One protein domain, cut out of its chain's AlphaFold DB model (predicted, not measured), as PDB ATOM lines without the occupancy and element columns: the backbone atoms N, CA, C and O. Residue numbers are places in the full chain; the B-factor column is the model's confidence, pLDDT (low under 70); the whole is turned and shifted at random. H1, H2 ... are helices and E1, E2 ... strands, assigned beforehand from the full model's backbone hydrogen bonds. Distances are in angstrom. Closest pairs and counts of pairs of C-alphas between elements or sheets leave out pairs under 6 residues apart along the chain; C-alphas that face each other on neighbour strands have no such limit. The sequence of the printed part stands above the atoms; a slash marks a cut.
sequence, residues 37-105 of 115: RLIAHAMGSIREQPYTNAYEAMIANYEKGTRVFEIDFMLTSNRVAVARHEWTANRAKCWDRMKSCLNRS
ATOM      1  N   ARG A  37     -34.352  -4.274  -9.425       90.44
ATOM      2  CA  ARG A  37     -34.489  -4.348 -10.892       90.44
ATOM      3  C   ARG A  37     -34.173  -3.032 -11.605       90.44
ATOM      4  O   ARG A  37     -34.050  -3.020 -12.824       90.44
ATOM      5  N   LEU A  38     -34.103  -1.931 -10.858       92.06
ATOM      6  CA  LEU A  38     -33.921  -0.586 -11.391       92.06
ATOM      7  C   LEU A  38     -32.702   0.070 -10.753       92.06
ATOM      8  O   LEU A  38     -32.575   0.110  -9.531       92.06
ATOM      9  N   ILE A  39     -31.850   0.621 -11.613       95.00
ATOM     10  CA  ILE A  39     -30.705   1.447 -11.247       95.00
ATOM     11  C   ILE A  39     -30.940   2.821 -11.868       95.00
ATOM     12  O   ILE A  39     -31.108   2.935 -13.083       95.00
ATOM     13  N   ALA A  40     -31.000   3.864 -11.044       95.38
ATOM     14  CA  ALA A  40     -31.168   5.221 -11.542       95.38
ATOM     15  C   ALA A  40     -29.851   5.740 -12.131       95.38
ATOM     16  O   ALA A  40     -28.876   5.935 -11.410       95.38
ATOM     17  N   HIS A  41     -29.853   5.981 -13.440       95.06
ATOM     18  CA  HIS A  41     -28.721   6.529 -14.191       95.06
ATOM     19  C   HIS A  41     -28.380   7.949 -13.717       95.06
ATOM     20  O   HIS A  41     -29.272   8.797 -13.610       95.06
ATOM     21  N   ALA A  42     -27.097   8.210 -13.471       94.12
ATOM     22  CA  ALA A  42     -26.498   9.507 -13.190       94.12
ATOM     23  C   ALA A  42     -27.177  10.257 -12.039       94.12
ATOM     24  O   ALA A  42     -27.526  11.440 -12.154       94.12
ATOM     25  N   MET A  43     -27.403   9.528 -10.940       95.00
ATOM     26  CA  MET A  43     -28.147   9.961  -9.748       95.00
ATOM     27  C   MET A  43     -29.640  10.258  -9.968       95.00
ATOM     28  O   MET A  43     -30.330  10.760  -9.080       95.00
ATOM     29  N   GLY A  44     -30.172   9.884 -11.131       93.06
ATOM     30  CA  GLY A  44     -31.549  10.135 -11.532       93.06
ATOM     31  C   GLY A  44     -31.773  11.544 -12.086       93.06
ATOM     32  O   GLY A  44     -30.900  12.413 -12.096       93.06
ATOM     33  N   SER A  45     -32.985  11.775 -12.591       90.12
ATOM     34  CA  SER A  45     -33.387  13.080 -13.122       90.12
ATOM     35  C   SER A  45     -33.907  13.984 -12.008       90.12
ATOM     36  O   SER A  45     -34.609  13.533 -11.098       90.12
ATOM     37  N   ILE A  46     -33.612  15.278 -12.107       89.81
ATOM     38  CA  ILE A  46     -34.215  16.314 -11.269       89.81
ATOM     39  C   ILE A  46     -34.775  17.412 -12.166       89.81
ATOM     40  O   ILE A  46     -34.058  17.989 -12.972       89.81
ATOM     41  N   ARG A  47     -36.075  17.706 -12.034       85.56
ATOM     42  CA  ARG A  47     -36.768  18.750 -12.821       85.56
ATOM     43  C   ARG A  47     -36.528  18.629 -14.322       85.56
ATOM     44  O   ARG A  47     -36.096  19.580 -14.966       85.56
ATOM     45  N   GLU A  48     -36.770  17.428 -14.838       85.31
ATOM     46  CA  GLU A  48     -36.627  17.097 -16.264       85.31
ATOM     47  C   GLU A  48     -35.187  17.185 -16.790       85.31
ATOM     48  O   GLU A  48     -34.964  17.056 -17.988       85.31
ATOM     49  N   GLN A  49     -34.198  17.348 -15.904       84.12
ATOM     50  CA  GLN A  49     -32.782  17.345 -16.249       84.12
ATOM     51  C   GLN A  49     -32.174  15.989 -15.866       84.12
ATOM     52  O   GLN A  49     -31.855  15.774 -14.690       84.12
ATOM     53  N   PRO A  50     -32.025  15.055 -16.823       85.62
ATOM     54  CA  PRO A  50     -31.260  13.834 -16.613       85.62
ATOM     55  C   PRO A  50     -29.750  14.120 -16.649       85.62
ATOM     56  O   PRO A  50     -29.314  15.212 -17.021       85.62
ATOM     57  N   TYR A  51     -28.946  13.116 -16.293       86.44
ATOM     58  CA  TYR A  51     -27.483  13.165 -16.394       86.44
ATOM     59  C   TYR A  51     -26.865  14.314 -15.596       86.44
ATOM     60  O   TYR A  51     -25.975  15.014 -16.069       86.44
ATOM     61  N   THR A  52     -27.343  14.589 -14.391       87.31
ATOM     62  CA  THR A  52     -26.769  15.691 -13.606       87.31
ATOM     63  C   THR A  52     -25.600  15.231 -12.750       87.31
ATOM     64  O   THR A  52     -24.699  16.033 -12.512       87.31
ATOM     65  N   ASN A  53     -25.603  13.964 -12.308       91.88
ATOM     66  CA  ASN A  53     -24.757  13.481 -11.213       91.88
ATOM     67  C   ASN A  53     -24.876  14.361  -9.951       91.88
ATOM     68  O   ASN A  53     -23.972  14.399  -9.119       91.88
ATOM     69  N   ALA A  54     -25.987  15.098  -9.819       90.75
ATOM     70  CA  ALA A  54     -26.196  16.024  -8.722       90.75
ATOM     71  C   ALA A  54     -26.609  15.266  -7.463       90.75
ATOM     72  O   ALA A  54     -27.473  14.385  -7.497       90.75
ATOM     73  N   TYR A  55     -26.050  15.681  -6.332       92.31
ATOM     74  CA  TYR A  55     -26.436  15.163  -5.025       92.31
ATOM     75  C   TYR A  55     -27.932  15.379  -4.758       92.31
ATOM     76  O   TYR A  55     -28.627  14.490  -4.276       92.31
ATOM     77  N   GLU A  56     -28.472  16.527  -5.159       92.06
ATOM     78  CA  GLU A  56     -29.889  16.838  -5.004       92.06
ATOM     79  C   GLU A  56     -30.783  15.916  -5.845       92.06
ATOM     80  O   GLU A  56     -31.891  15.590  -5.419       92.06
ATOM     81  N   ALA A  57     -30.309  15.461  -7.012       93.31
ATOM     82  CA  ALA A  57     -31.027  14.473  -7.811       93.31
ATOM     83  C   ALA A  57     -31.071  13.115  -7.102       93.31
ATOM     84  O   ALA A  57     -32.139  12.503  -7.042       93.31
ATOM     85  N   MET A  58     -29.956  12.695  -6.494       95.25
ATOM     86  CA  MET A  58     -29.897  11.469  -5.697       95.25
ATOM     87  C   MET A  58     -30.915  11.512  -4.557       95.25
ATOM     88  O   MET A  58     -31.742  10.611  -4.446       95.25
ATOM     89  N   ILE A  59     -30.901  12.580  -3.753       95.81
ATOM     90  CA  ILE A  59     -31.808  12.733  -2.606       95.81
ATOM     91  C   ILE A  59     -33.269  12.736  -3.061       95.81
ATOM     92  O   ILE A  59     -34.061  11.932  -2.576       95.81
ATOM     93  N   ALA A  60     -33.616  13.548  -4.062       94.12
ATOM     94  CA  ALA A  60     -34.989  13.637  -4.553       94.12
ATOM     95  C   ALA A  60     -35.517  12.306  -5.121       94.12
ATOM     96  O   ALA A  60     -36.715  12.038  -5.064       94.12
ATOM     97  N   ASN A  61     -34.652  11.470  -5.704       94.88
ATOM     98  CA  ASN A  61     -35.040  10.150  -6.211       94.88
ATOM     99  C   ASN A  61     -35.018   9.072  -5.118       94.88
ATOM    100  O   ASN A  61     -35.824   8.138  -5.167       94.88
ATOM    101  N   TYR A  62     -34.157   9.214  -4.110       95.88
ATOM    102  CA  TYR A  62     -34.138   8.359  -2.927       95.88
ATOM    103  C   TYR A  62     -35.434   8.492  -2.120       95.88
ATOM    104  O   TYR A  62     -36.057   7.486  -1.765       95.88
ATOM    105  N   GLU A  63     -35.900   9.727  -1.921       95.81
ATOM    106  CA  GLU A  63     -37.186  10.039  -1.282       95.81
ATOM    107  C   GLU A  63     -38.380   9.430  -2.036       95.81
ATOM    108  O   GLU A  63     -39.379   9.063  -1.424       95.81
ATOM    109  N   LYS A  64     -38.256   9.230  -3.354       94.25
ATOM    110  CA  LYS A  64     -39.269   8.575  -4.202       94.25
ATOM    111  C   LYS A  64     -39.195   7.045  -4.210       94.25
ATOM    112  O   LYS A  64     -39.956   6.407  -4.931       94.25
ATOM    113  N   GLY A  65     -38.285   6.446  -3.445       94.56
ATOM    114  CA  GLY A  65     -38.162   4.989  -3.335       94.56
ATOM    115  C   GLY A  65     -37.031   4.365  -4.153       94.56
ATOM    116  O   GLY A  65     -36.833   3.156  -4.070       94.56
ATOM    117  N   THR A  66     -36.242   5.150  -4.893       95.25
ATOM    118  CA  THR A  66     -35.042   4.622  -5.565       95.25
ATOM    119  C   THR A  66     -34.001   4.216  -4.521       95.25
ATOM    120  O   THR A  66     -33.826   4.901  -3.511       95.25
ATOM    121  N   ARG A  67     -33.312   3.093  -4.739       94.75
ATOM    122  CA  ARG A  67     -32.301   2.574  -3.799       94.75
ATOM    123  C   ARG A  67     -30.937   2.321  -4.425       94.75
ATOM    124  O   ARG A  67     -29.946   2.388  -3.710       94.75
ATOM    125  N   VAL A  68     -30.878   2.080  -5.733       95.81
ATOM    126  CA  VAL A  68     -29.622   1.853  -6.454       95.81
ATOM    127  C   VAL A  68     -29.447   2.936  -7.506       95.81
ATOM    128  O   VAL A  68     -30.375   3.239  -8.259       95.81
ATOM    129  N   PHE A  69     -28.252   3.515  -7.537       96.06
ATOM    130  CA  PHE A  69     -27.892   4.635  -8.392       96.06
ATOM    131  C   PHE A  69     -26.577   4.334  -9.095       96.06
ATOM    132  O   PHE A  69     -25.682   3.715  -8.520       96.06
ATOM    133  N   GLU A  70     -26.472   4.799 -10.326       95.94
ATOM    134  CA  GLU A  70     -25.237   4.839 -11.090       95.94
ATOM    135  C   GLU A  70     -24.665   6.271 -11.032       95.94
ATOM    136  O   GLU A  70     -25.414   7.247 -10.880       95.94
ATOM    137  N   ILE A  71     -23.332   6.377 -11.057       95.31
ATOM    138  CA  ILE A  71     -22.599   7.645 -11.044       95.31
ATOM    139  C   ILE A  71     -21.371   7.578 -11.946       95.31
ATOM    140  O   ILE A  71     -20.535   6.682 -11.814       95.31
ATOM    141  N   ASP A  72     -21.204   8.608 -12.767       94.06
ATOM    142  CA  ASP A  72     -19.991   8.783 -13.554       94.06
ATOM    143  C   ASP A  72     -18.952   9.605 -12.790       94.06
ATOM    144  O   ASP A  72     -19.226  10.725 -12.336       94.06
ATOM    145  N   PHE A  73     -17.720   9.100 -12.742       93.50
ATOM    146  CA  PHE A  73     -16.565   9.866 -12.291       93.50
ATOM    147  C   PHE A  73     -15.683  10.272 -13.464       93.50
ATOM    148  O   PHE A  73     -15.350   9.467 -14.332       93.50
ATOM    149  N   MET A  74     -15.223  11.518 -13.438       90.81
ATOM    150  CA  MET A  74     -14.164  11.998 -14.316       90.81
ATOM    151  C   MET A  74     -13.050  12.646 -13.511       90.81
ATOM    152  O   MET A  74     -13.275  13.183 -12.429       90.81
ATOM    153  N   LEU A  75     -11.837  12.603 -14.055       93.25
ATOM    154  CA  LEU A  75     -10.671  13.223 -13.442       93.25
ATOM    155  C   LEU A  75     -10.453  14.625 -14.001       93.25
ATOM    156  O   LEU A  75     -10.521  14.858 -15.208       93.25
ATOM    157  N   THR A  76     -10.156  15.557 -13.108       91.69
ATOM    158  CA  THR A  76      -9.634  16.878 -13.454       91.69
ATOM    159  C   THR A  76      -8.148  16.801 -13.833       91.69
ATOM    160  O   THR A  76      -7.470  15.799 -13.592       91.69
ATOM    161  N   SER A  77      -7.594  17.891 -14.379       93.62
ATOM    162  CA  SER A  77      -6.164  17.988 -14.718       93.62
ATOM    163  C   SER A  77      -5.239  17.810 -13.508       93.62
ATOM    164  O   SER A  77      -4.144  17.270 -13.644       93.62
ATOM    165  N   ASN A  78      -5.693  18.199 -12.315       96.00
ATOM    166  CA  ASN A  78      -5.001  17.972 -11.046       96.00
ATOM    167  C   ASN A  78      -5.361  16.629 -10.377       96.00
ATOM    168  O   ASN A  78      -5.108  16.464  -9.188       96.00
ATOM    169  N   ARG A  79      -5.914  15.666 -11.133       94.06
ATOM    170  CA  ARG A  79      -6.225  14.292 -10.690       94.06
ATOM    171  C   ARG A  79      -7.229  14.200  -9.535       94.06
ATOM    172  O   ARG A  79      -7.176  13.267  -8.741       94.06
ATOM    173  N   VAL A  80      -8.167  15.138  -9.462       95.81
ATOM    174  CA  VAL A  80      -9.294  15.085  -8.526       95.81
ATOM    175  C   VAL A  80     -10.484  14.439  -9.234       95.81
ATOM    176  O   VAL A  80     -10.818  14.815 -10.358       95.81
ATOM    177  N   ALA A  81     -11.117  13.457  -8.592       93.69
ATOM    178  CA  ALA A  81     -12.335  12.841  -9.106       93.69
ATOM    179  C   ALA A  81     -13.537  13.767  -8.884       93.69
ATOM    180  O   ALA A  81     -13.752  14.274  -7.784       93.69
ATOM    181  N   VAL A  82     -14.333  13.972  -9.930       92.94
ATOM    182  CA  VAL A  82     -15.575  14.748  -9.890       92.94
ATOM    183  C   VAL A  82     -16.721  13.927 -10.468       92.94
ATOM    184  O   VAL A  82     -16.543  13.219 -11.459       92.94
ATOM    185  N   ALA A  83     -17.900  14.036  -9.857       91.94
ATOM    186  CA  ALA A  83     -19.113  13.378 -10.328       91.94
ATOM    187  C   ALA A  83     -19.670  14.126 -11.550       91.94
ATOM    188  O   ALA A  83     -20.236  15.214 -11.432       91.94
ATOM    189  N   ARG A  84     -19.432  13.589 -12.749       86.69
ATOM    190  CA  ARG A  84     -19.754  14.235 -14.030       86.69
ATOM    191  C   ARG A  84     -19.711  13.202 -15.155       86.69
ATOM    192  O   ARG A  84     -18.779  12.419 -15.206       86.69
ATOM    193  N   HIS A  85     -20.656  13.275 -16.091       87.00
ATOM    194  CA  HIS A  85     -20.790  12.295 -17.186       87.00
ATOM    195  C   HIS A  85     -20.075  12.707 -18.493       87.00
ATOM    196  O   HIS A  85     -19.711  11.854 -19.287       87.00
ATOM    197  N   GLU A  86     -19.892  14.007 -18.786       82.06
ATOM    198  CA  GLU A  86     -19.121  14.453 -19.971       82.06
ATOM    199  C   GLU A  86     -18.632  15.916 -19.877       82.06
ATOM    200  O   GLU A  86     -19.219  16.751 -19.179       82.06
ATOM    201  N   TRP A  87     -17.562  16.250 -20.610       79.50
ATOM    202  CA  TRP A  87     -16.971  17.600 -20.684       79.50
ATOM    203  C   TRP A  87     -17.584  18.503 -21.770       79.50
ATOM    204  O   TRP A  87     -17.145  19.640 -21.934       79.50
ATOM    205  N   THR A  88     -18.596  18.036 -22.506       74.75
ATOM    206  CA  THR A  88     -19.142  18.765 -23.659       74.75
ATOM    207  C   THR A  88     -19.796  20.097 -23.268       74.75
ATOM    208  O   THR A  88     -20.376  20.265 -22.189       74.75
ATOM    209  N   ALA A  89     -19.726  21.072 -24.182       63.72
ATOM    210  CA  ALA A  89     -20.246  22.423 -23.968       63.72
ATOM    211  C   ALA A  89     -21.762  22.454 -23.689       63.72
ATOM    212  O   ALA A  89     -22.243  23.319 -22.957       63.72
ATOM    213  N   ASN A  90     -22.525  21.491 -24.219       62.44
ATOM    214  CA  ASN A  90     -23.965  21.398 -23.961       62.44
ATOM    215  C   ASN A  90     -24.278  21.111 -22.487       62.44
ATOM    216  O   ASN A  90     -25.243  21.656 -21.953       62.44
ATOM    217  N   ARG A  91     -23.431  20.352 -21.785       61.44
ATOM    218  CA  ARG A  91     -23.622  20.083 -20.353       61.44
ATOM    219  C   ARG A  91     -23.224  21.248 -19.466       61.44
ATOM    220  O   ARG A  91     -23.859  21.463 -18.437       61.44
ATOM    221  N   ALA A  92     -22.247  22.049 -19.890       60.41
ATOM    222  CA  ALA A  92     -21.942  23.309 -19.217       60.41
ATOM    223  C   ALA A  92     -23.146  24.274 -19.241       60.41
ATOM    224  O   ALA A  92     -23.403  24.953 -18.256       60.41
ATOM    225  N   LYS A  93     -23.963  24.272 -20.305       59.78
ATOM    226  CA  LYS A  93     -25.221  25.047 -20.339       59.78
ATOM    227  C   LYS A  93     -26.285  24.489 -19.387       59.78
ATOM    228  O   LYS A  93     -26.996  25.255 -18.734       59.78
ATOM    229  N   CYS A  94     -26.391  23.162 -19.273       59.09
ATOM    230  CA  CYS A  94     -27.284  22.530 -18.298       59.09
ATOM    231  C   CYS A  94     -26.900  22.862 -16.852       59.09
ATOM    232  O   CYS A  94     -27.796  22.972 -16.022       59.09
ATOM    233  N   TRP A  95     -25.616  23.096 -16.555       60.50
ATOM    234  CA  TRP A  95     -25.155  23.564 -15.242       60.50
ATOM    235  C   TRP A  95     -25.757  24.922 -14.860       60.50
ATOM    236  O   TRP A  95     -26.276  25.062 -13.755       60.50
ATOM    237  N   ASP A  96     -25.790  25.901 -15.766       64.62
ATOM    238  CA  ASP A  96     -26.409  27.202 -15.471       64.62
ATOM    239  C   ASP A  96     -27.933  27.095 -15.300       64.62
ATOM    240  O   ASP A  96     -28.513  27.726 -14.411       64.62
ATOM    241  N   ARG A  97     -28.584  26.213 -16.071       60.47
ATOM    242  CA  ARG A  97     -30.008  25.878 -15.886       60.47
ATOM    243  C   ARG A  97     -30.259  25.132 -14.569       60.47
ATOM    244  O   ARG A  97     -31.291  25.326 -13.930       60.47
ATOM    245  N   MET A  98     -29.313  24.304 -14.133       58.88
ATOM    246  CA  MET A  98     -29.386  23.595 -12.862       58.88
ATOM    247  C   MET A  98     -29.184  24.547 -11.685       58.88
ATOM    248  O   MET A  98     -29.942  24.453 -10.730       58.88
ATOM    249  N   LYS A  99     -28.267  25.522 -11.758       62.62
ATOM    250  CA  LYS A  99     -28.116  26.563 -10.722       62.62
ATOM    251  C   LYS A  99     -29.408  27.340 -10.491       62.62
ATOM    252  O   LYS A  99     -29.794  27.530  -9.342       62.62
ATOM    253  N   SER A 100     -30.085  27.774 -11.560       60.62
ATOM    254  CA  SER A 100     -31.350  28.515 -11.432       60.62
ATOM    255  C   SER A 100     -32.447  27.655 -10.796       60.62
ATOM    256  O   SER A 100     -33.263  28.148 -10.016       60.62
ATOM    257  N   CYS A 101     -32.414  26.347 -11.058       52.38
ATOM    258  CA  CYS A 101     -33.268  25.376 -10.406       52.38
ATOM    259  C   CYS A 101     -32.883  25.185  -8.921       52.38
ATOM    260  O   CYS A 101     -33.722  25.401  -8.046       52.38
ATOM    261  N   LEU A 102     -31.636  24.850  -8.603       55.97
ATOM    262  CA  LEU A 102     -31.168  24.630  -7.231       55.97
ATOM    263  C   LEU A 102     -31.431  25.841  -6.324       55.97
ATOM    264  O   LEU A 102     -31.871  25.658  -5.189       55.97
ATOM    265  N   ASN A 103     -31.273  27.067  -6.837       57.69
ATOM    266  CA  ASN A 103     -31.575  28.293  -6.089       57.69
ATOM    267  C   ASN A 103     -33.057  28.451  -5.717       57.69
ATOM    268  O   ASN A 103     -33.362  29.135  -4.749       57.69
ATOM    269  N   ARG A 104     -33.984  27.821  -6.449       52.31
ATOM    270  CA  ARG A 104     -35.427  27.868  -6.152       52.31
ATOM    271  C   ARG A 104     -35.841  26.895  -5.033       52.31
ATOM    272  O   ARG A 104     -36.961  26.967  -4.549       52.31
ATOM    273  N   SER A 105     -34.957  25.977  -4.644       46.84
ATOM    274  CA  SER A 105     -35.225  24.875  -3.699       46.84
ATOM    275  C   SER A 105     -34.442  24.933  -2.397       46.84
ATOM    276  O   SER A 105     -34.566  23.999  -1.618       46.84
TER     277      SER A 105
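What this domain is: This is residues 37 to 105 of the 115 residues of a protein of Paenibacillus sp. JGP012 (UniProt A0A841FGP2). A short helix H1, a small two-stranded hairpin of E1 and E2, and a longer helix H2 are set round a loop-rich middle, where part of the unnamed stretch of residues 37 to 54 winds between them. The hairpin lies at one end of the longest axis and H1 is toward the other, with H2 along another side. The printed part has 69 residues with two named helices and two named strands in the order H1, E1, E2, H2; the sheet, E1 - E2, is antiparallel. The class is mixed, helices and strands, with under half of the residues in named elements. The whole is compact, with a radius of gyration of the C-alphas of 12.5 A and spans of 36 by 28 by 17 A.

Where its parts are: Start at Arg 37 and pass residues 37 to 54, which hold no named element. Find C-alpha 55 at (-26.436, 15.163, -5.025); from there H1 runs through residues 55 to 62, 10.5 A long. Next come E1, residues 73 to 75, and E2, residues 81 to 83. H2, residues 89 to 103, spans 22.0 A and ends at C-alpha 103, (-31.575, 28.293, -6.089).

How they stand to each other: Look first at the hairpin: E1 and E2 are antiparallel, 141 degrees between their directions. C-alphas 75 and 81 face each other at 4.7 A, and N 82 and O 74 are within hydrogen-bond range at 2.8 A. H1 and H2 are only just apart, their closest C-alphas 8.2 A from each other. H1 and E2 are apart, as are E1 and H2. Every O i to N i+4 pair is within hydrogen-bond range in H1, and 10 of 11 in H2.

The domain as a whole: The C-alphas farthest apart, of Arg 37 and Asn 78, are 37.0 A from each other. The printed part has no cut and no long link. Mean pLDDT of the printed part is 83.6; residues 89 to 105 are under 70.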